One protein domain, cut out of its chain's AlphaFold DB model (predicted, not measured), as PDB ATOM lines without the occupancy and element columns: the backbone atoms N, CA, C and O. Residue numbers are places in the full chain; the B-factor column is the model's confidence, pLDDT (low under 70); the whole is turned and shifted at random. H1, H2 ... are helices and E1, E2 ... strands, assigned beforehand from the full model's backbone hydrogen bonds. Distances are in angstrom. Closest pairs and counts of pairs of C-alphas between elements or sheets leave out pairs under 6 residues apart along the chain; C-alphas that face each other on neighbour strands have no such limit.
ATOM      1  N   PRO A   3      17.652  16.027 -43.498       87.00
ATOM      2  CA  PRO A   3      16.219  15.759 -43.590       87.00
ATOM      3  C   PRO A   3      15.948  14.257 -43.617       87.00
ATOM      4  O   PRO A   3      16.717  13.501 -44.215       87.00
ATOM      5  N   ALA A   4      14.859  13.831 -42.985       89.44
ATOM      6  CA  ALA A   4      14.338  12.485 -43.161       89.44
ATOM      7  C   ALA A   4      14.049  12.218 -44.649       89.44
ATOM      8  O   ALA A   4      13.734  13.132 -45.414       89.44
ATOM      9  N   HIS A   5      14.178  10.964 -45.069       90.38
ATOM     10  CA  HIS A   5      13.975  10.587 -46.460       90.38
ATOM     11  C   HIS A   5      12.509  10.229 -46.703       90.38
ATOM     12  O   HIS A   5      11.986   9.308 -46.075       90.38
ATOM     13  N   LEU A   6      11.860  10.930 -47.634       88.00
ATOM     14  CA  LEU A   6      10.548  10.549 -48.142       88.00
ATOM     15  C   LEU A   6      10.710   9.543 -49.281       88.00
ATOM     16  O   LEU A   6      11.264   9.845 -50.336       88.00
ATOM     17  N   THR A   7      10.190   8.347 -49.062       84.12
ATOM     18  CA  THR A   7      10.089   7.307 -50.085       84.12
ATOM     19  C   THR A   7       8.900   7.573 -51.018       84.12
ATOM     20  O   THR A   7       7.945   8.271 -50.670       84.12
ATOM     21  N   ARG A   8       8.933   6.981 -52.220       80.44
ATOM     22  CA  ARG A   8       7.890   7.160 -53.250       80.44
ATOM     23  C   ARG A   8       6.490   6.739 -52.786       80.44
ATOM     24  O   ARG A   8       5.509   7.274 -53.283       80.44
ATOM     25  N   ASP A   9       6.404   5.792 -51.858       75.56
ATOM     26  CA  ASP A   9       5.145   5.254 -51.338       75.56
ATOM     27  C   ASP A   9       4.634   5.983 -50.081       75.56
ATOM     28  O   ASP A   9       3.717   5.511 -49.412       75.56
ATOM     29  N   GLY A  10       5.207   7.151 -49.770       78.50
ATOM     30  CA  GLY A  10       4.739   8.018 -48.693       78.50
ATOM     31  C   GLY A  10       5.368   7.732 -47.333       78.50
ATOM     32  O   GLY A  10       5.045   8.419 -46.370       78.50
ATOM     33  N   ARG A  11       6.284   6.766 -47.201       84.06
ATOM     34  CA  ARG A  11       6.974   6.513 -45.924       84.06
ATOM     35  C   ARG A  11       8.122   7.490 -45.703       84.06
ATOM     36  O   ARG A  11       8.911   7.736 -46.615       84.06
ATOM     37  N   ILE A  12       8.247   7.991 -44.480       86.25
ATOM     38  CA  ILE A  12       9.329   8.874 -44.045       86.25
ATOM     39  C   ILE A  12      10.281   8.061 -43.180       86.25
ATOM     40  O   ILE A  12       9.890   7.559 -42.126       86.25
ATOM     41  N   VAL A  13      11.527   7.927 -43.617       87.25
ATOM     42  CA  VAL A  13      12.536   7.094 -42.955       87.25
ATOM     43  C   VAL A  13      13.744   7.911 -42.511       87.25
ATOM     44  O   VAL A  13      13.957   9.045 -42.946       87.25
ATOM     45  N   CYS A  14      14.548   7.322 -41.631       88.69
ATOM     46  CA  CYS A  14      15.801   7.891 -41.154       88.69
ATOM     47  C   CYS A  14      16.688   8.384 -42.307       88.69
ATOM     48  O   CYS A  14      16.832   7.727 -43.336       88.69
ATOM     49  N   SER A  15      17.312   9.541 -42.095       90.19
ATOM     50  CA  SER A  15      18.166  10.227 -43.069       90.19
ATOM     51  C   SER A  15      19.494   9.517 -43.371       90.19
ATOM     52  O   SER A  15      20.187   9.878 -44.326       90.19
ATOM     53  N   VAL A  16      19.880   8.527 -42.559       89.12
ATOM     54  CA  VAL A  16      21.134   7.777 -42.714       89.12
ATOM     55  C   VAL A  16      20.937   6.623 -43.708       89.12
ATOM     56  O   VAL A  16      20.097   5.750 -43.458       89.12
ATOM     57  N   PRO A  17      21.709   6.576 -44.816       84.62
ATOM     58  CA  PRO A  17      21.661   5.469 -45.768       84.62
ATOM     59  C   PRO A  17      21.850   4.115 -45.078       84.62
ATOM     60  O   PRO A  17      22.716   3.965 -44.221       84.62
ATOM     61  N   GLY A  18      21.020   3.133 -45.428       81.56
ATOM     62  CA  GLY A  18      21.052   1.795 -44.826       81.56
ATOM     63  C   GLY A  18      20.337   1.668 -43.475       81.56
ATOM     64  O   GLY A  18      20.024   0.551 -43.081       81.56
ATOM     65  N   CYS A  19      19.996   2.769 -42.790       84.62
ATOM     66  CA  CYS A  19      19.259   2.682 -41.526       84.62
ATOM     67  C   CYS A  19      17.813   2.215 -41.735       84.62
ATOM     68  O   CYS A  19      17.317   1.403 -40.959       84.62
ATOM     69  N   GLY A  20      17.113   2.781 -42.726       79.31
ATOM     70  CA  GLY A  20      15.748   2.387 -43.099       79.31
ATOM     71  C   GLY A  20      14.698   2.503 -41.988       79.31
ATOM     72  O   GLY A  20      13.593   2.003 -42.141       79.31
ATOM     73  N   PHE A  21      15.000   3.121 -40.849       83.19
ATOM     74  CA  PHE A  21      14.061   3.147 -39.734       83.19
ATOM     75  C   PHE A  21      12.873   4.062 -40.060       83.19
ATOM     76  O   PHE A  21      13.092   5.212 -40.441       83.19
ATOM     77  N   LEU A  22      11.640   3.563 -39.935       81.19
ATOM     78  CA  LEU A  22      10.428   4.330 -40.220       81.19
ATOM     79  C   LEU A  22      10.195   5.371 -39.118       81.19
ATOM     80  O   LEU A  22      10.177   5.038 -37.942       81.19
ATOM     81  N   ILE A  23      10.037   6.633 -39.499       80.62
ATOM     82  CA  ILE A  23       9.799   7.754 -38.578       80.62
ATOM     83  C   ILE A  23       8.347   8.230 -38.666       80.62
ATOM     84  O   ILE A  23       7.762   8.650 -37.673       80.62
ATOM     85  N   GLY A  24       7.756   8.164 -39.856       79.31
ATOM     86  CA  GLY A  24       6.387   8.602 -40.090       79.31
ATOM     87  C   GLY A  24       5.890   8.173 -41.461       79.31
ATOM     88  O   GLY A  24       6.613   7.549 -42.238       79.31
ATOM     89  N   VAL A  25       4.643   8.510 -41.762       79.75
ATOM     90  CA  VAL A  25       4.017   8.227 -43.057       79.75
ATOM     91  C   VAL A  25       3.229   9.456 -43.488       79.75
ATOM     92  O   VAL A  25       2.581  10.087 -42.662       79.75
ATOM     93  N   LEU A  26       3.270   9.797 -44.769       78.56
ATOM     94  CA  LEU A  26       2.356  10.759 -45.366       78.56
ATOM     95  C   LEU A  26       1.087  10.047 -45.805       78.56
ATOM     96  O   LEU A  26       1.143   9.031 -46.498       78.56
ATOM     97  N   THR A  27      -0.051  10.599 -45.414       76.62
ATOM     98  CA  THR A  27      -1.363  10.167 -45.880       76.62
ATOM     99  C   THR A  27      -2.063  11.335 -46.546       76.62
ATOM    100  O   THR A  27      -2.006  12.457 -46.047       76.62
ATOM    101  N   ASP A  28      -2.747  11.072 -47.650       76.31
ATOM    102  CA  ASP A  28      -3.601  12.073 -48.274       76.31
ATOM    103  C   ASP A  28      -4.941  12.106 -47.526       76.31
ATOM    104  O   ASP A  28      -5.566  11.066 -47.298       76.31
ATOM    105  N   VAL A  29      -5.354  13.294 -47.083       71.38
ATOM    106  CA  VAL A  29      -6.591  13.518 -46.328       71.38
ATOM    107  C   VAL A  29      -7.524  14.393 -47.156       71.38
ATOM    108  O   VAL A  29      -7.195  15.556 -47.397       71.38
ATOM    109  N   PRO A  30      -8.689  13.879 -47.584       69.94
ATOM    110  CA  PRO A  30      -9.613  14.647 -48.403       69.94
ATOM    111  C   PRO A  30     -10.222  15.811 -47.612       69.94
ATOM    112  O   PRO A  30     -10.596  15.679 -46.443       69.94
ATOM    113  N   ARG A  31     -10.359  16.952 -48.281       69.56
ATOM    114  CA  ARG A  31     -11.003  18.171 -47.792       69.56
ATOM    115  C   ARG A  31     -12.414  18.297 -48.360       69.56
ATOM    116  O   ARG A  31     -12.765  17.705 -49.378       69.56
ATOM    117  N   ALA A  32     -13.233  19.111 -47.695       66.38
ATOM    118  CA  ALA A  32     -14.608  19.385 -48.120       66.38
ATOM    119  C   ALA A  32     -14.695  20.178 -49.439       66.38
ATOM    120  O   ALA A  32     -15.720  20.124 -50.107       66.38
ATOM    121  N   ASP A  33     -13.628  20.888 -49.811       70.56
ATOM    122  CA  ASP A  33     -13.502  21.663 -51.052       70.56
ATOM    123  C   ASP A  33     -13.004  20.827 -52.250       70.56
ATOM    124  O   ASP A  33     -12.723  21.379 -53.311       70.56
ATOM    125  N   GLY A  34     -12.890  19.502 -52.095       66.56
ATOM    126  CA  GLY A  34     -12.451  18.581 -53.147       66.56
ATOM    127  C   GLY A  34     -10.932  18.419 -53.275       66.56
ATOM    128  O   GLY A  34     -10.487  17.574 -54.049       66.56
ATOM    129  N   TRP A  35     -10.131  19.163 -52.506       74.50
ATOM    130  CA  TRP A  35      -8.672  19.002 -52.461       74.50
ATOM    131  C   TRP A  35      -8.244  17.947 -51.433       74.50
ATOM    132  O   TRP A  35      -9.060  17.458 -50.655       74.50
ATOM    133  N   SER A  36      -6.965  17.565 -51.413       71.06
ATOM    134  CA  SER A  36      -6.409  16.673 -50.383       71.06
ATOM    135  C   SER A  36      -5.187  17.294 -49.719       71.06
ATOM    136  O   SER A  36      -4.304  17.809 -50.400       71.06
ATOM    137  N   ASP A  37      -5.137  17.230 -48.389       75.00
ATOM    138  CA  ASP A  37      -3.966  17.611 -47.607       75.00
ATOM    139  C   ASP A  37      -2.999  16.417 -47.508       75.00
ATOM    140  O   ASP A  37      -3.409  15.317 -47.138       75.00
ATOM    141  N   ARG A  38      -1.705  16.625 -47.783       81.00
ATOM    142  CA  ARG A  38      -0.655  15.637 -47.492       81.00
ATOM    143  C   ARG A  38      -0.288  15.744 -46.022       81.00
ATOM    144  O   ARG A  38       0.460  16.637 -45.614       81.00
ATOM    145  N   MET A  39      -0.853  14.849 -45.228       80.25
ATOM    146  CA  MET A  39      -0.788  14.895 -43.780       80.25
ATOM    147  C   MET A  39       0.274  13.956 -43.222       80.25
ATOM    148  O   MET A  39       0.334  12.782 -43.586       80.25
ATOM    149  N   LEU A  40       1.078  14.451 -42.281       77.38
ATOM    150  CA  LEU A  40       1.980  13.598 -41.513       77.38
ATOM    151  C   LEU A  40       1.193  12.753 -40.498       77.38
ATOM    152  O   LEU A  40       0.643  13.277 -39.530       77.38
ATOM    153  N   ALA A  41       1.183  11.441 -40.711       67.00
ATOM    154  CA  ALA A  41       0.581  10.426 -39.857       67.00
ATOM    155  C   ALA A  41       1.645   9.590 -39.116       67.00
ATOM    156  O   ALA A  41       2.804   9.499 -39.523       67.00
ATOM    157  N   SER A  42       1.220   8.914 -38.043       60.81
ATOM    158  CA  SER A  42       2.048   8.063 -37.157       60.81
ATOM    159  C   SER A  42       3.043   8.798 -36.243       60.81
ATOM    160  O   SER A  42       3.869   8.158 -35.600       60.81
ATOM    161  N   ASN A  43       2.920  10.121 -36.109       57.75
ATOM    162  CA  ASN A  43       3.666  10.931 -35.137       57.75
ATOM    163  C   ASN A  43       3.286  10.648 -33.668       57.75
ATOM    164  O   ASN A  43       4.079  10.924 -32.778       57.75
ATOM    165  N   ALA A  44       2.115  10.055 -33.416       52.50
ATOM    166  CA  ALA A  44       1.598   9.746 -32.077       52.50
ATOM    167  C   ALA A  44       2.440   8.731 -31.274       52.50
ATOM    168  O   ALA A  44       2.134   8.444 -30.122       52.50
ATOM    169  N   HIS A  45       3.480   8.160 -31.882       63.59
ATOM    170  CA  HIS A  45       4.416   7.248 -31.226       63.59
ATOM    171  C   HIS A  45       5.770   7.892 -30.909       63.59
ATOM    172  O   HIS A  45       6.669   7.205 -30.414       63.59
ATOM    173  N   LEU A  46       5.930   9.180 -31.221       72.81
ATOM    174  CA  LEU A  46       7.106   9.956 -30.869       72.81
ATOM    175  C   LEU A  46       6.878  10.634 -29.517       72.81
ATOM    176  O   LEU A  46       5.832  11.234 -29.288       72.81
ATOM    177  N   LEU A  47       7.867  10.543 -28.637       74.19
ATOM    178  CA  LEU A  47       7.889  11.228 -27.349       74.19
ATOM    179  C   LEU A  47       8.911  12.364 -27.423       74.19
ATOM    180  O   LEU A  47       9.934  12.234 -28.099       74.19
ATOM    181  N   TYR A  48       8.623  13.483 -26.770       77.38
ATOM    182  CA  TYR A  48       9.556  14.601 -26.704       77.38
ATOM    183  C   TYR A  48      10.503  14.420 -25.516       77.38
ATOM    184  O   TYR A  48      10.047  14.255 -24.388       77.38
ATOM    185  N   ASP A  49      11.805  14.462 -25.782       75.38
ATOM    186  CA  ASP A  49      12.874  14.501 -24.788       75.38
ATOM    187  C   ASP A  49      13.258  15.978 -24.561       75.38
ATOM    188  O   ASP A  49      13.919  16.572 -25.427       75.38
ATOM    189  N   PRO A  50      12.812  16.605 -23.453       67.94
ATOM    190  CA  PRO A  50      13.061  18.021 -23.193       67.94
ATOM    191  C   PRO A  50      14.532  18.313 -22.885       67.94
ATOM    192  O   PRO A  50      15.013  19.388 -23.240       67.94
ATOM    193  N   ASP A  51      15.260  17.360 -22.298       71.81
ATOM    194  CA  ASP A  51      16.670  17.532 -21.934       71.81
ATOM    195  C   ASP A  51      17.554  17.611 -23.180       71.81
ATOM    196  O   ASP A  51      18.562  18.319 -23.216       71.81
ATOM    197  N   ARG A  52      17.170  16.880 -24.231       70.56
ATOM    198  CA  ARG A  52      17.897  16.839 -25.506       70.56
ATOM    199  C   ARG A  52      17.286  17.722 -26.587       70.56
ATOM    200  O   ARG A  52      17.912  17.910 -27.629       70.56
ATOM    201  N   GLY A  53      16.075  18.232 -26.379       77.88
ATOM    202  CA  GLY A  53      15.335  19.005 -27.374       77.88
ATOM    203  C   GLY A  53      15.012  18.211 -28.646       77.88
ATOM    204  O   GLY A  53      14.930  18.791 -29.730       77.88
ATOM    205  N   VAL A  54      14.853  16.887 -28.541       81.06
ATOM    206  CA  VAL A  54      14.586  15.996 -29.684       81.06
ATOM    207  C   VAL A  54      13.368  15.123 -29.433       81.06
ATOM    208  O   VAL A  54      13.029  14.802 -28.303       81.06
ATOM    209  N   TRP A  55      12.725  14.684 -30.507       83.94
ATOM    210  CA  TRP A  55      11.713  13.638 -30.450       83.94
ATOM    211  C   TRP A  55      12.386  12.277 -30.583       83.94
ATOM    212  O   TRP A  55      13.273  12.112 -31.412       83.94
ATOM    213  N   HIS A  56      11.972  11.277 -29.822       77.06
ATOM    214  CA  HIS A  56      12.440   9.899 -29.976       77.06
ATOM    215  C   HIS A  56      11.258   8.940 -30.098       77.06
ATOM    216  O   HIS A  56      10.116   9.292 -29.816       77.06
ATOM    217  N   VAL A  57      11.507   7.718 -30.545       72.00
ATOM    218  CA  VAL A  57      10.446   6.712 -30.604       72.00
ATOM    219  C   VAL A  57      10.135   6.153 -29.218       72.00
ATOM    220  O   VAL A  57      11.041   5.779 -28.475       72.00
ATOM    221  N   GLY A  58       8.850   6.048 -28.876       67.44
ATOM    222  CA  GLY A  58       8.422   5.422 -27.626       67.44
ATOM    223  C   GLY A  58       8.735   3.920 -27.575       67.44
ATOM    224  O   GLY A  58       8.907   3.264 -28.607       67.44
ATOM    225  N   ARG A  59       8.751   3.331 -26.369       62.84
ATOM    226  CA  ARG A  59       9.105   1.909 -26.141       62.84
ATOM    227  C   ARG A  59       8.302   0.927 -27.000       62.84
ATOM    228  O   ARG A  59       8.859  -0.027 -27.536       62.84
ATOM    229  N   ARG A  60       7.000   1.168 -27.179       57.62
ATOM    230  CA  ARG A  60       6.134   0.334 -28.030       57.62
ATOM    231  C   ARG A  60       6.580   0.360 -29.492       57.62
ATOM    232  O   ARG A  60       6.600  -0.677 -30.143       57.62
ATOM    233  N   TYR A  61       6.989   1.523 -29.983       59.88
ATOM    234  CA  TYR A  61       7.509   1.687 -31.336       59.88
ATOM    235  C   TYR A  61       8.940   1.149 -31.467       59.88
ATOM    236  O   TYR A  61       9.319   0.662 -32.519       59.88
ATOM    237  N   HIS A  62       9.724   1.127 -30.390       59.03
ATOM    238  CA  HIS A  62      10.995   0.400 -30.369       59.03
ATOM    239  C   HIS A  62      10.794  -1.125 -30.465       59.03
ATOM    240  O   HIS A  62      11.581  -1.820 -31.100       59.03
ATOM    241  N   ARG A  63       9.737  -1.660 -29.835       52.16
ATOM    242  CA  ARG A  63       9.437  -3.103 -29.808       52.16
ATOM    243  C   ARG A  63       8.729  -3.609 -31.067       52.16
ATOM    244  O   ARG A  63       8.976  -4.735 -31.481       52.16
ATOM    245  N   TYR A  64       7.839  -2.801 -31.639       52.69
ATOM    246  CA  TYR A  64       6.954  -3.196 -32.743       52.69
ATOM    247  C   TYR A  64       7.058  -2.285 -33.975       52.69
ATOM    248  O   TYR A  64       6.299  -2.453 -34.927       52.69
ATOM    249  N   GLY A  65       7.942  -1.287 -33.959       55.94
ATOM    250  CA  GLY A  65       8.144  -0.388 -35.091       55.94
ATOM    251  C   GLY A  65       8.747  -1.123 -36.280       55.94
ATOM    252  O   GLY A  65       9.550  -2.044 -36.136       55.94
ATOM    253  N   ALA A  66       8.356  -0.698 -37.475       59.78
ATOM    254  CA  ALA A  66       8.843  -1.294 -38.704       59.78
ATOM    255  C   ALA A  66      10.186  -0.665 -39.102       59.78
ATOM    256  O   ALA A  66      10.299   0.552 -39.270       59.78
ATOM    257  N   THR A  67      11.203  -1.492 -39.339       56.91
ATOM    258  CA  THR A  67      12.283  -1.089 -40.245       56.91
ATOM    259  C   THR A  67      11.726  -1.167 -41.659       56.91
ATOM    260  O   THR A  67      11.204  -2.201 -42.070       56.91
ATOM    261  N   TYR A  68      11.800  -0.070 -42.407       49.44
ATOM    262  CA  TYR A  68      11.423  -0.076 -43.809       49.44
ATOM    263  C   TYR A  68      12.338  -1.043 -44.560       49.44
ATOM    264  O   TYR A  68      13.525  -0.787 -44.768       49.44
ATOM    265  N   ARG A  69      11.764  -2.174 -44.964       51.22
ATOM    266  CA  ARG A  69      12.327  -3.089 -45.949       51.22
ATOM    267  C   ARG A  69      11.543  -2.896 -47.239       51.22
ATOM    268  O   ARG A  69      10.334  -2.700 -47.212       51.22
ATOM    269  N   ARG A  70      12.236  -2.957 -48.375       42.81
ATOM    270  CA  ARG A  70      11.667  -2.753 -49.722       42.81
ATOM    271  C   ARG A  70      10.635  -3.828 -50.126       42.81
ATOM    272  O   ARG A  70      10.113  -3.757 -51.232       42.81
ATOM    273  N   ASP A  71      10.376  -4.815 -49.262       43.31
ATOM    274  CA  ASP A  71       9.435  -5.913 -49.485       43.31
ATOM    275  C   ASP A  71       8.037  -5.540 -48.924       43.31
ATOM    276  O   ASP A  71       7.930  -5.194 -47.744       43.31
ATOM    277  N   PRO A  72       6.950  -5.549 -49.724       40.94
ATOM    278  CA  PRO A  72       5.746  -4.751 -49.454       40.94
ATOM    279  C   PRO A  72       4.788  -5.314 -48.395       40.94
ATOM    280  O   PRO A  72       3.722  -4.738 -48.175       40.94
ATOM    281  N   LYS A  73       5.088  -6.464 -47.780       43.78
ATOM    282  CA  LYS A  73       4.043  -7.283 -47.143       43.78
ATOM    283  C   LYS A  73       3.554  -6.809 -45.771       43.78
ATOM    284  O   LYS A  73       2.504  -7.279 -45.343       43.78
ATOM    285  N   GLU A  74       4.235  -5.881 -45.094       39.44
ATOM    286  CA  GLU A  74       4.003  -5.699 -43.646       39.44
ATOM    287  C   GLU A  74       3.401  -4.368 -43.186       39.44
ATOM    288  O   GLU A  74       2.992  -4.275 -42.033       39.44
ATOM    289  N   PHE A  75       3.225  -3.360 -44.045       38.72
ATOM    290  CA  PHE A  75       2.518  -2.140 -43.626       38.72
ATOM    291  C   PHE A  75       1.120  -2.081 -44.240       38.72
ATOM    292  O   PHE A  75       0.854  -1.320 -45.169       38.72
ATOM    293  N   ARG A  76       0.199  -2.888 -43.699       39.66
ATOM    294  CA  ARG A  76      -1.223  -2.544 -43.796       39.66
ATOM    295  C   ARG A  76      -1.383  -1.239 -43.027       39.66
ATOM    296  O   ARG A  76      -1.153  -1.231 -41.822       39.66
ATOM    297  N   GLN A  77      -1.717  -0.148 -43.725       36.44
ATOM    298  CA  GLN A  77      -2.167   1.099 -43.104       36.44
ATOM    299  C   GLN A  77      -3.065   0.730 -41.921       36.44
ATOM    300  O   GLN A  77      -4.117   0.111 -42.115       36.44
ATOM    301  N   ALA A  78      -2.635   1.053 -40.699       35.31
ATOM    302  CA  ALA A  78      -3.550   1.029 -39.579       35.31
ATOM    303  C   ALA A  78      -4.685   1.969 -39.984       35.31
ATOM    304  O   ALA A  78      -4.453   3.159 -40.205       35.31
ATOM    305  N   LYS A  79      -5.889   1.422 -40.181       31.69
ATOM    306  CA  LYS A  79      -7.099   2.227 -40.325       31.69
ATOM    307  C   LYS A  79      -7.269   2.972 -39.006       31.69
ATOM    308  O   LYS A  79      -7.923   2.479 -38.094       31.69
ATOM    309  N   VAL A  80      -6.635   4.133 -38.880       33.34
ATOM    310  CA  VAL A  80      -6.918   5.079 -37.809       33.34
ATOM    311  C   VAL A  80      -8.230   5.735 -38.201       33.34
ATOM    312  O   VAL A  80      -8.270   6.753 -38.883       33.34
ATOM    313  N   THR A  81      -9.331   5.088 -37.836       32.62
ATOM    314  CA  THR A  81     -10.645   5.720 -37.828       32.62
ATOM    315  C   THR A  81     -10.671   6.704 -36.664       32.62
ATOM    316  O   THR A  81     -10.979   6.340 -35.531       32.62
ATOM    317  N   SER A  82     -10.288   7.948 -36.944       36.09
ATOM    318  CA  SER A  82     -10.632   9.102 -36.119       36.09
ATOM    319  C   SER A  82     -12.145   9.324 -36.140       36.09
ATOM    320  O   SER A  82     -12.856   8.882 -37.048       36.09
ATOM    321  N   TRP A  83     -12.655   9.945 -35.078       37.31
ATOM    322  CA  TRP A  83     -14.076   9.888 -34.775       37.31
ATOM    323  C   TRP A  83     -14.917  10.869 -35.549       37.31
ATOM    324  O   TRP A  83     -14.455  11.842 -36.138       37.31
ATOM    325  N   ARG A  84     -16.172  10.452 -35.629       35.66
ATOM    326  CA  ARG A  84     -17.120  10.733 -36.684       35.66
ATOM    327  C   ARG A  84     -17.738  12.114 -36.511       35.66
ATOM    328  O   ARG A  84     -17.930  12.597 -35.401       35.66
ATOM    329  N   LYS A  85     -18.180  12.687 -37.630       38.38
ATOM    330  CA  LYS A  85     -19.040  13.882 -37.686       38.38
ATOM    331  C   LYS A  85     -20.376  13.740 -36.912       38.38
ATOM    332  O   LYS A  85     -21.135  14.699 -36.899       38.38
ATOM    333  N   TYR A 103      -0.123  11.929 -25.726       40.81
ATOM    334  CA  TYR A 103      -0.727  11.998 -27.059       40.81
ATOM    335  C   TYR A 103      -0.953  13.466 -27.448       40.81
ATOM    336  O   TYR A 103      -2.004  14.052 -27.178       40.81
ATOM    337  N   GLY A 104       0.053  14.059 -28.086       47.94
ATOM    338  CA  GLY A 104       0.005  15.347 -28.772       47.94
ATOM    339  C   GLY A 104       0.706  15.218 -30.122       47.94
ATOM    340  O   GLY A 104       1.570  14.362 -30.299       47.94
ATOM    341  N   GLY A 105       0.304  16.014 -31.111       62.78
ATOM    342  CA  GLY A 105       1.026  16.054 -32.378       62.78
ATOM    343  C   GLY A 105       2.441  16.624 -32.220       62.78
ATOM    344  O   GLY A 105       2.845  17.027 -31.131       62.78
ATOM    345  N   ILE A 106       3.197  16.701 -33.313       71.94
ATOM    346  CA  ILE A 106       4.564  17.240 -33.284       71.94
ATOM    347  C   ILE A 106       4.577  18.649 -33.886       71.94
ATOM    348  O   ILE A 106       3.934  18.871 -34.916       71.94
ATOM    349  N   PRO A 107       5.282  19.623 -33.285       76.25
ATOM    350  CA  PRO A 107       5.571  20.873 -33.965       76.25
ATOM    351  C   PRO A 107       6.529  20.580 -35.125       76.25
ATOM    352  O   PRO A 107       7.515  19.867 -34.952       76.25
ATOM    353  N   LEU A 108       6.221  21.102 -36.311       80.56
ATOM    354  CA  LEU A 108       7.100  21.025 -37.476       80.56
ATOM    355  C   LEU A 108       7.734  22.404 -37.732       80.56
ATOM    356  O   LEU A 108       7.023  23.405 -37.622       80.56
ATOM    357  N   PRO A 109       9.030  22.476 -38.098       87.69
ATOM    358  CA  PRO A 109       9.965  21.357 -38.237       87.69
ATOM    359  C   PRO A 109      10.370  20.743 -36.884       87.69
ATOM    360  O   PRO A 109      10.440  21.438 -35.874       87.69
ATOM    361  N   ALA A 110      10.669  19.440 -36.875       86.00
ATOM    362  CA  ALA A 110      11.071  18.707 -35.667       86.00
ATOM    363  C   ALA A 110      12.299  17.823 -35.903       86.00
ATOM    364  O   ALA A 110      12.429  17.183 -36.946       86.00
ATOM    365  N   THR A 111      13.174  17.725 -34.901       90.00
ATOM    366  CA  THR A 111      14.275  16.754 -34.882       90.00
ATOM    367  C   THR A 111      13.799  15.439 -34.282       90.00
ATOM    368  O   THR A 111      13.265  15.439 -33.177       90.00
ATOM    369  N   VAL A 112      14.039  14.323 -34.973       86.44
ATOM    370  CA  VAL A 112      13.719  12.969 -34.506       86.44
ATOM    371  C   VAL A 112      14.975  12.105 -34.404       86.44
ATOM    372  O   VAL A 112      15.759  12.023 -35.349       86.44
ATOM    373  N   LEU A 113      15.130  11.419 -33.277       86.25
ATOM    374  CA  LEU A 113      16.154  10.433 -32.972       86.25
ATOM    375  C   LEU A 113      15.585   9.017 -33.161       86.25
ATOM    376  O   LEU A 113      14.626   8.625 -32.492       86.25
ATOM    377  N   CYS A 114      16.170   8.237 -34.070       83.50
ATOM    378  CA  CYS A 114      15.801   6.827 -34.228       83.50
ATOM    379  C   CYS A 114      16.495   5.938 -33.170       83.50
ATOM    380  O   CYS A 114      17.464   6.380 -32.549       83.50
ATOM    381  N   PRO A 115      16.077   4.667 -32.995       79.75
ATOM    382  CA  PRO A 115      16.705   3.726 -32.052       79.75
ATOM    383  C   PRO A 115      18.211   3.533 -32.222       79.75
ATOM    384  O   PRO A 115      18.913   3.272 -31.254       79.75
ATOM    385  N   ASN A 116      18.717   3.702 -33.444       83.31
ATOM    386  CA  ASN A 116      20.142   3.572 -33.746       83.31
ATOM    387  C   ASN A 116      20.945   4.838 -33.384       83.31
ATOM    388  O   ASN A 116      22.116   4.940 -33.729       83.31
ATOM    389  N   GLY A 117      20.320   5.837 -32.751       86.19
ATOM    390  CA  GLY A 117      20.965   7.094 -32.364       86.19
ATOM    391  C   GLY A 117      21.109   8.115 -33.498       86.19
ATOM    392  O   GLY A 117      21.735   9.157 -33.313       86.19
ATOM    393  N   HIS A 118      20.529   7.864 -34.676       88.94
ATOM    394  CA  HIS A 118      20.597   8.806 -35.793       88.94
ATOM    395  C   HIS A 118      19.539   9.900 -35.675       88.94
ATOM    396  O   HIS A 118      18.361   9.617 -35.450       88.94
ATOM    397  N   GLN A 119      19.943  11.142 -35.933       92.06
ATOM    398  CA  GLN A 119      19.043  12.290 -35.958       92.06
ATOM    399  C   GLN A 119      18.590  12.611 -37.385       92.06
ATOM    400  O   GLN A 119      19.392  12.651 -38.320       92.06
ATOM    401  N   SER A 120      17.294  12.852 -37.555       90.56
ATOM    402  CA  SER A 120      16.681  13.270 -38.817       90.56
ATOM    403  C   SER A 120      15.749  14.452 -38.580       90.56
ATOM    404  O   SER A 120      15.048  14.480 -37.575       90.56
ATOM    405  N   ILE A 121      15.709  15.406 -39.508       90.69
ATOM    406  CA  ILE A 121      14.747  16.514 -39.451       90.69
ATOM    407  C   ILE A 121      13.477  16.114 -40.205       90.69
ATOM    408  O   ILE A 121      13.536  15.777 -41.389       90.69
ATOM    409  N   LEU A 122      12.332  16.190 -39.533       87.25
ATOM    410  CA  LEU A 122      11.017  16.243 -40.159       87.25
ATOM    411  C   LEU A 122      10.759  17.677 -40.618       87.25
ATOM    412  O   LEU A 122      10.267  18.511 -39.863       87.25
ATOM    413  N   ASP A 123      11.170  17.959 -41.849       87.44
ATOM    414  CA  ASP A 123      11.063  19.268 -42.489       87.44
ATOM    415  C   ASP A 123       9.824  19.279 -43.407       87.44
ATOM    416  O   ASP A 123       9.799  18.526 -44.387       87.44
ATOM    417  N   PRO A 124       8.784  20.084 -43.112       83.44
ATOM    418  CA  PRO A 124       7.546  20.073 -43.886       83.44
ATOM    419  C   PRO A 124       7.754  20.494 -45.349       83.44
ATOM    420  O   PRO A 124       7.040  19.991 -46.219       83.44
ATOM    421  N   ASP A 125       8.747  21.342 -45.644       84.62
ATOM    422  CA  ASP A 125       9.069  21.765 -47.009       84.62
ATOM    423  C   ASP A 125       9.624  20.615 -47.836       84.62
ATOM    424  O   ASP A 125       9.184  20.358 -48.957       84.62
ATOM    425  N   LYS A 126      10.563  19.869 -47.259       86.12
ATOM    426  CA  LYS A 126      11.252  18.782 -47.966       86.12
ATOM    427  C   LYS A 126      10.419  17.515 -48.060       86.12
ATOM    428  O   LYS A 126      10.633  16.704 -48.956       86.12
ATOM    429  N   LEU A 127       9.485  17.342 -47.131       86.12
ATOM    430  CA  LEU A 127       8.574  16.205 -47.102       86.12
ATOM    431  C   LEU A 127       7.279  16.478 -47.882       86.12
ATOM    432  O   LEU A 127       6.484  15.563 -48.061       86.12
ATOM    433  N   GLY A 128       7.048  17.705 -48.365       85.69
ATOM    434  CA  GLY A 128       5.807  18.057 -49.059       85.69
ATOM    435  C   GLY A 128       4.571  17.881 -48.173       85.69
ATOM    436  O   GLY A 128       3.525  17.453 -48.659       85.69
ATOM    437  N   VAL A 129       4.714  18.153 -46.874       83.75
ATOM    438  CA  VAL A 129       3.619  18.134 -45.898       83.75
ATOM    439  C   VAL A 129       2.813  19.414 -46.071       83.75
ATOM    440  O   VAL A 129       3.375  20.504 -45.985       83.75
ATOM    441  N   THR A 130       1.503  19.300 -46.276       82.31
ATOM    442  CA  THR A 130       0.603  20.466 -46.352       82.31
ATOM    443  C   THR A 130      -0.216  20.652 -45.077       82.31
ATOM    444  O   THR A 130      -0.675  21.763 -44.816       82.31
ATOM    445  N   ALA A 131      -0.348  19.605 -44.250       77.56
ATOM    446  CA  ALA A 131      -1.014  19.671 -42.952       77.56
ATOM    447  C   ALA A 131      -0.396  18.726 -41.905       77.56
ATOM    448  O   ALA A 131       0.141  17.668 -42.229       77.56
ATOM    449  N   TRP A 132      -0.496  19.076 -40.624       77.25
ATOM    450  CA  TRP A 132      -0.073  18.219 -39.510       77.25
ATOM    451  C   TRP A 132      -0.889  18.507 -38.249       77.25
ATOM    452  O   TRP A 132      -1.478  19.575 -38.107       77.25
ATOM    453  N   ILE A 133      -0.925  17.553 -37.315       73.25
ATOM    454  CA  ILE A 133      -1.436  17.814 -35.962       73.25
ATOM    455  C   ILE A 133      -0.280  18.386 -35.148       73.25
ATOM    456  O   ILE A 133       0.777  17.757 -35.063       73.25
ATOM    457  N   GLY A 134      -0.481  19.570 -34.578       66.31
ATOM    458  CA  GLY A 134       0.469  20.214 -33.678       66.31
ATOM    459  C   GLY A 134       0.401  19.647 -32.262       66.31
ATOM    460  O   GLY A 134      -0.507  18.891 -31.904       66.31
ATOM    461  N   HIS A 135       1.362  20.035 -31.428       67.56
ATOM    462  CA  HIS A 135       1.379  19.677 -30.004       67.56
ATOM    463  C   HIS A 135       0.147  20.212 -29.249       67.56
ATOM    464  O   HIS A 135      -0.302  19.609 -28.281       67.56
ATOM    465  N   ASP A 136      -0.454  21.294 -29.749       66.06
ATOM    466  CA  ASP A 136      -1.714  21.888 -29.291       66.06
ATOM    467  C   ASP A 136      -2.969  21.092 -29.703       66.06
ATOM    468  O   ASP A 136      -4.093  21.540 -29.473       66.06
ATOM    469  N   LYS A 137      -2.787  19.922 -30.329       64.38
ATOM    470  CA  LYS A 137      -3.845  19.046 -30.858       64.38
ATOM    471  C   LYS A 137      -4.697  19.689 -31.960       64.38
ATOM    472  O   LYS A 137      -5.763  19.168 -32.285       64.38
ATOM    473  N   LYS A 138      -4.236  20.782 -32.578       66.31
ATOM    474  CA  LYS A 138      -4.914  21.416 -33.718       66.31
ATOM    475  C   LYS A 138      -4.301  20.969 -35.035       66.31
ATOM    476  O   LYS A 138      -3.137  20.580 -35.099       66.31
ATOM    477  N   VAL A 139      -5.098  21.035 -36.100       72.88
ATOM    478  CA  VAL A 139      -4.601  20.852 -37.466       72.88
ATOM    479  C   VAL A 139      -3.966  22.160 -37.915       72.88
ATOM    480  O   VAL A 139      -4.664  23.153 -38.123       72.88
ATOM    481  N   HIS A 140      -2.653  22.141 -38.079       72.44
ATOM    482  CA  HIS A 140      -1.893  23.212 -38.705       72.44
ATOM    483  C   HIS A 140      -1.814  22.934 -40.196       72.44
ATOM    484  O   HIS A 140      -1.662  21.784 -40.618       72.44
ATOM    485  N   ARG A 141      -1.940  23.990 -40.991       75.31
ATOM    486  CA  ARG A 141      -1.802  23.932 -42.442       75.31
ATOM    487  C   ARG A 141      -0.697  24.867 -42.863       75.31
ATOM    488  O   ARG A 141      -0.484  25.903 -42.232       75.31
ATOM    489  N   ARG A 142      -0.020  24.501 -43.941       73.62
ATOM    490  CA  ARG A 142       0.797  25.476 -44.645       73.62
ATOM    491  C   ARG A 142      -0.108  26.559 -45.248       73.62
ATOM    492  O   ARG A 142      -1.212  26.212 -45.679       73.62
TER     493      ARG A 142
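Overview. This is residues 3 to 85 and 103 to 142 of the 143 residues of an uncharacterized protein of bacterium HR27 (UniProt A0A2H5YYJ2). A long two-stranded hairpin, E2 and E3, with short E1 added beside E2, runs through the middle of the model. A small, strongly twisted sheet of four strands, E4 to E7, lies near the first residues of E2, and a second small hairpin, E8 and E9, packs on E3 through E8. The helices H1 and H2 are short, and residues 65 to 85, with no named element, pass far from the middle, their C-alphas 12 to 25 A from the mean of all C-alphas. The printed part has 123 residues with nine named strands and two named helices, in the order E1 E2 E3 E4 E5 H1 E6 E7 H2 E8 E9; the class is mostly strand, though under half of the residues are in named elements. It is compact, with a radius of gyration of the C-alphas of 14.1 A and spans of 42 by 37 by 26 A.

Arrangement. E1, residues 11 to 13, E2, residues 22 to 30, and E3, residues 36 to 41, form a meander, each strand the antiparallel neighbour of the one before. N 12 and O 24 are 2.8 A apart between E1 and E2, and N 27 and O 39 are 2.9 A apart between E2 and E3. The pairing is staggered: E2 pairs with E1 over residues 22 to 25 and with E3 over residues 25 to 30. E4, residues 46 to 49, and E5, residues 54 to 57, form an antiparallel hairpin, with N 47 and O 56 at 2.8 A. H1, residues 59 to 64, only grazes the mixed sheet E4 E5 E6 E7, in which E6, residues 110 to 113, is parallel to E5, with N 55 and O 111 at 2.8 A. E7, residues 119 to 122, forms an antiparallel hairpin with E6, with N 112 and O 120 at 2.8 A. The closest C-alphas of E2 and E6, those of Ile 23 and Val 112, are 7.7 A apart. H2, residues 124 to 127, only grazes the sheet E1 E2 E3. E8, residues 131 to 133, and E9, residues 139 to 141, form an antiparallel hairpin, with N 132 and O 140 at 2.9 A. The closest C-alphas of E3 and E8, those of Met 39 and Ala 131, are 4.9 A apart. Every O i to N i+4 pair of H1 is within hydrogen-bond range; H2 is too short for such a pair.

Along the chain. E2 is 24.0 A long, from C-alpha 22 at (10.428, 4.330, -40.220) to C-alpha 30 at (-9.613, 14.647, -48.403). E3 is 14.1 A long, and E9 ends at C-alpha 141, at (-1.802, 23.932, -42.442).

Size, cuts and confidence. The two C-alphas farthest apart, those of Gly 34 and Asp 51, are 42.7 A apart. Residues 86 to 102 are not printed, and C-alphas 85 and 103 are 21.3 A apart across the cut. Of the links that are printed whole, none is long. The mean pLDDT of the printed part is 70.4, and residues 58 to 85 are among the 46 under 70.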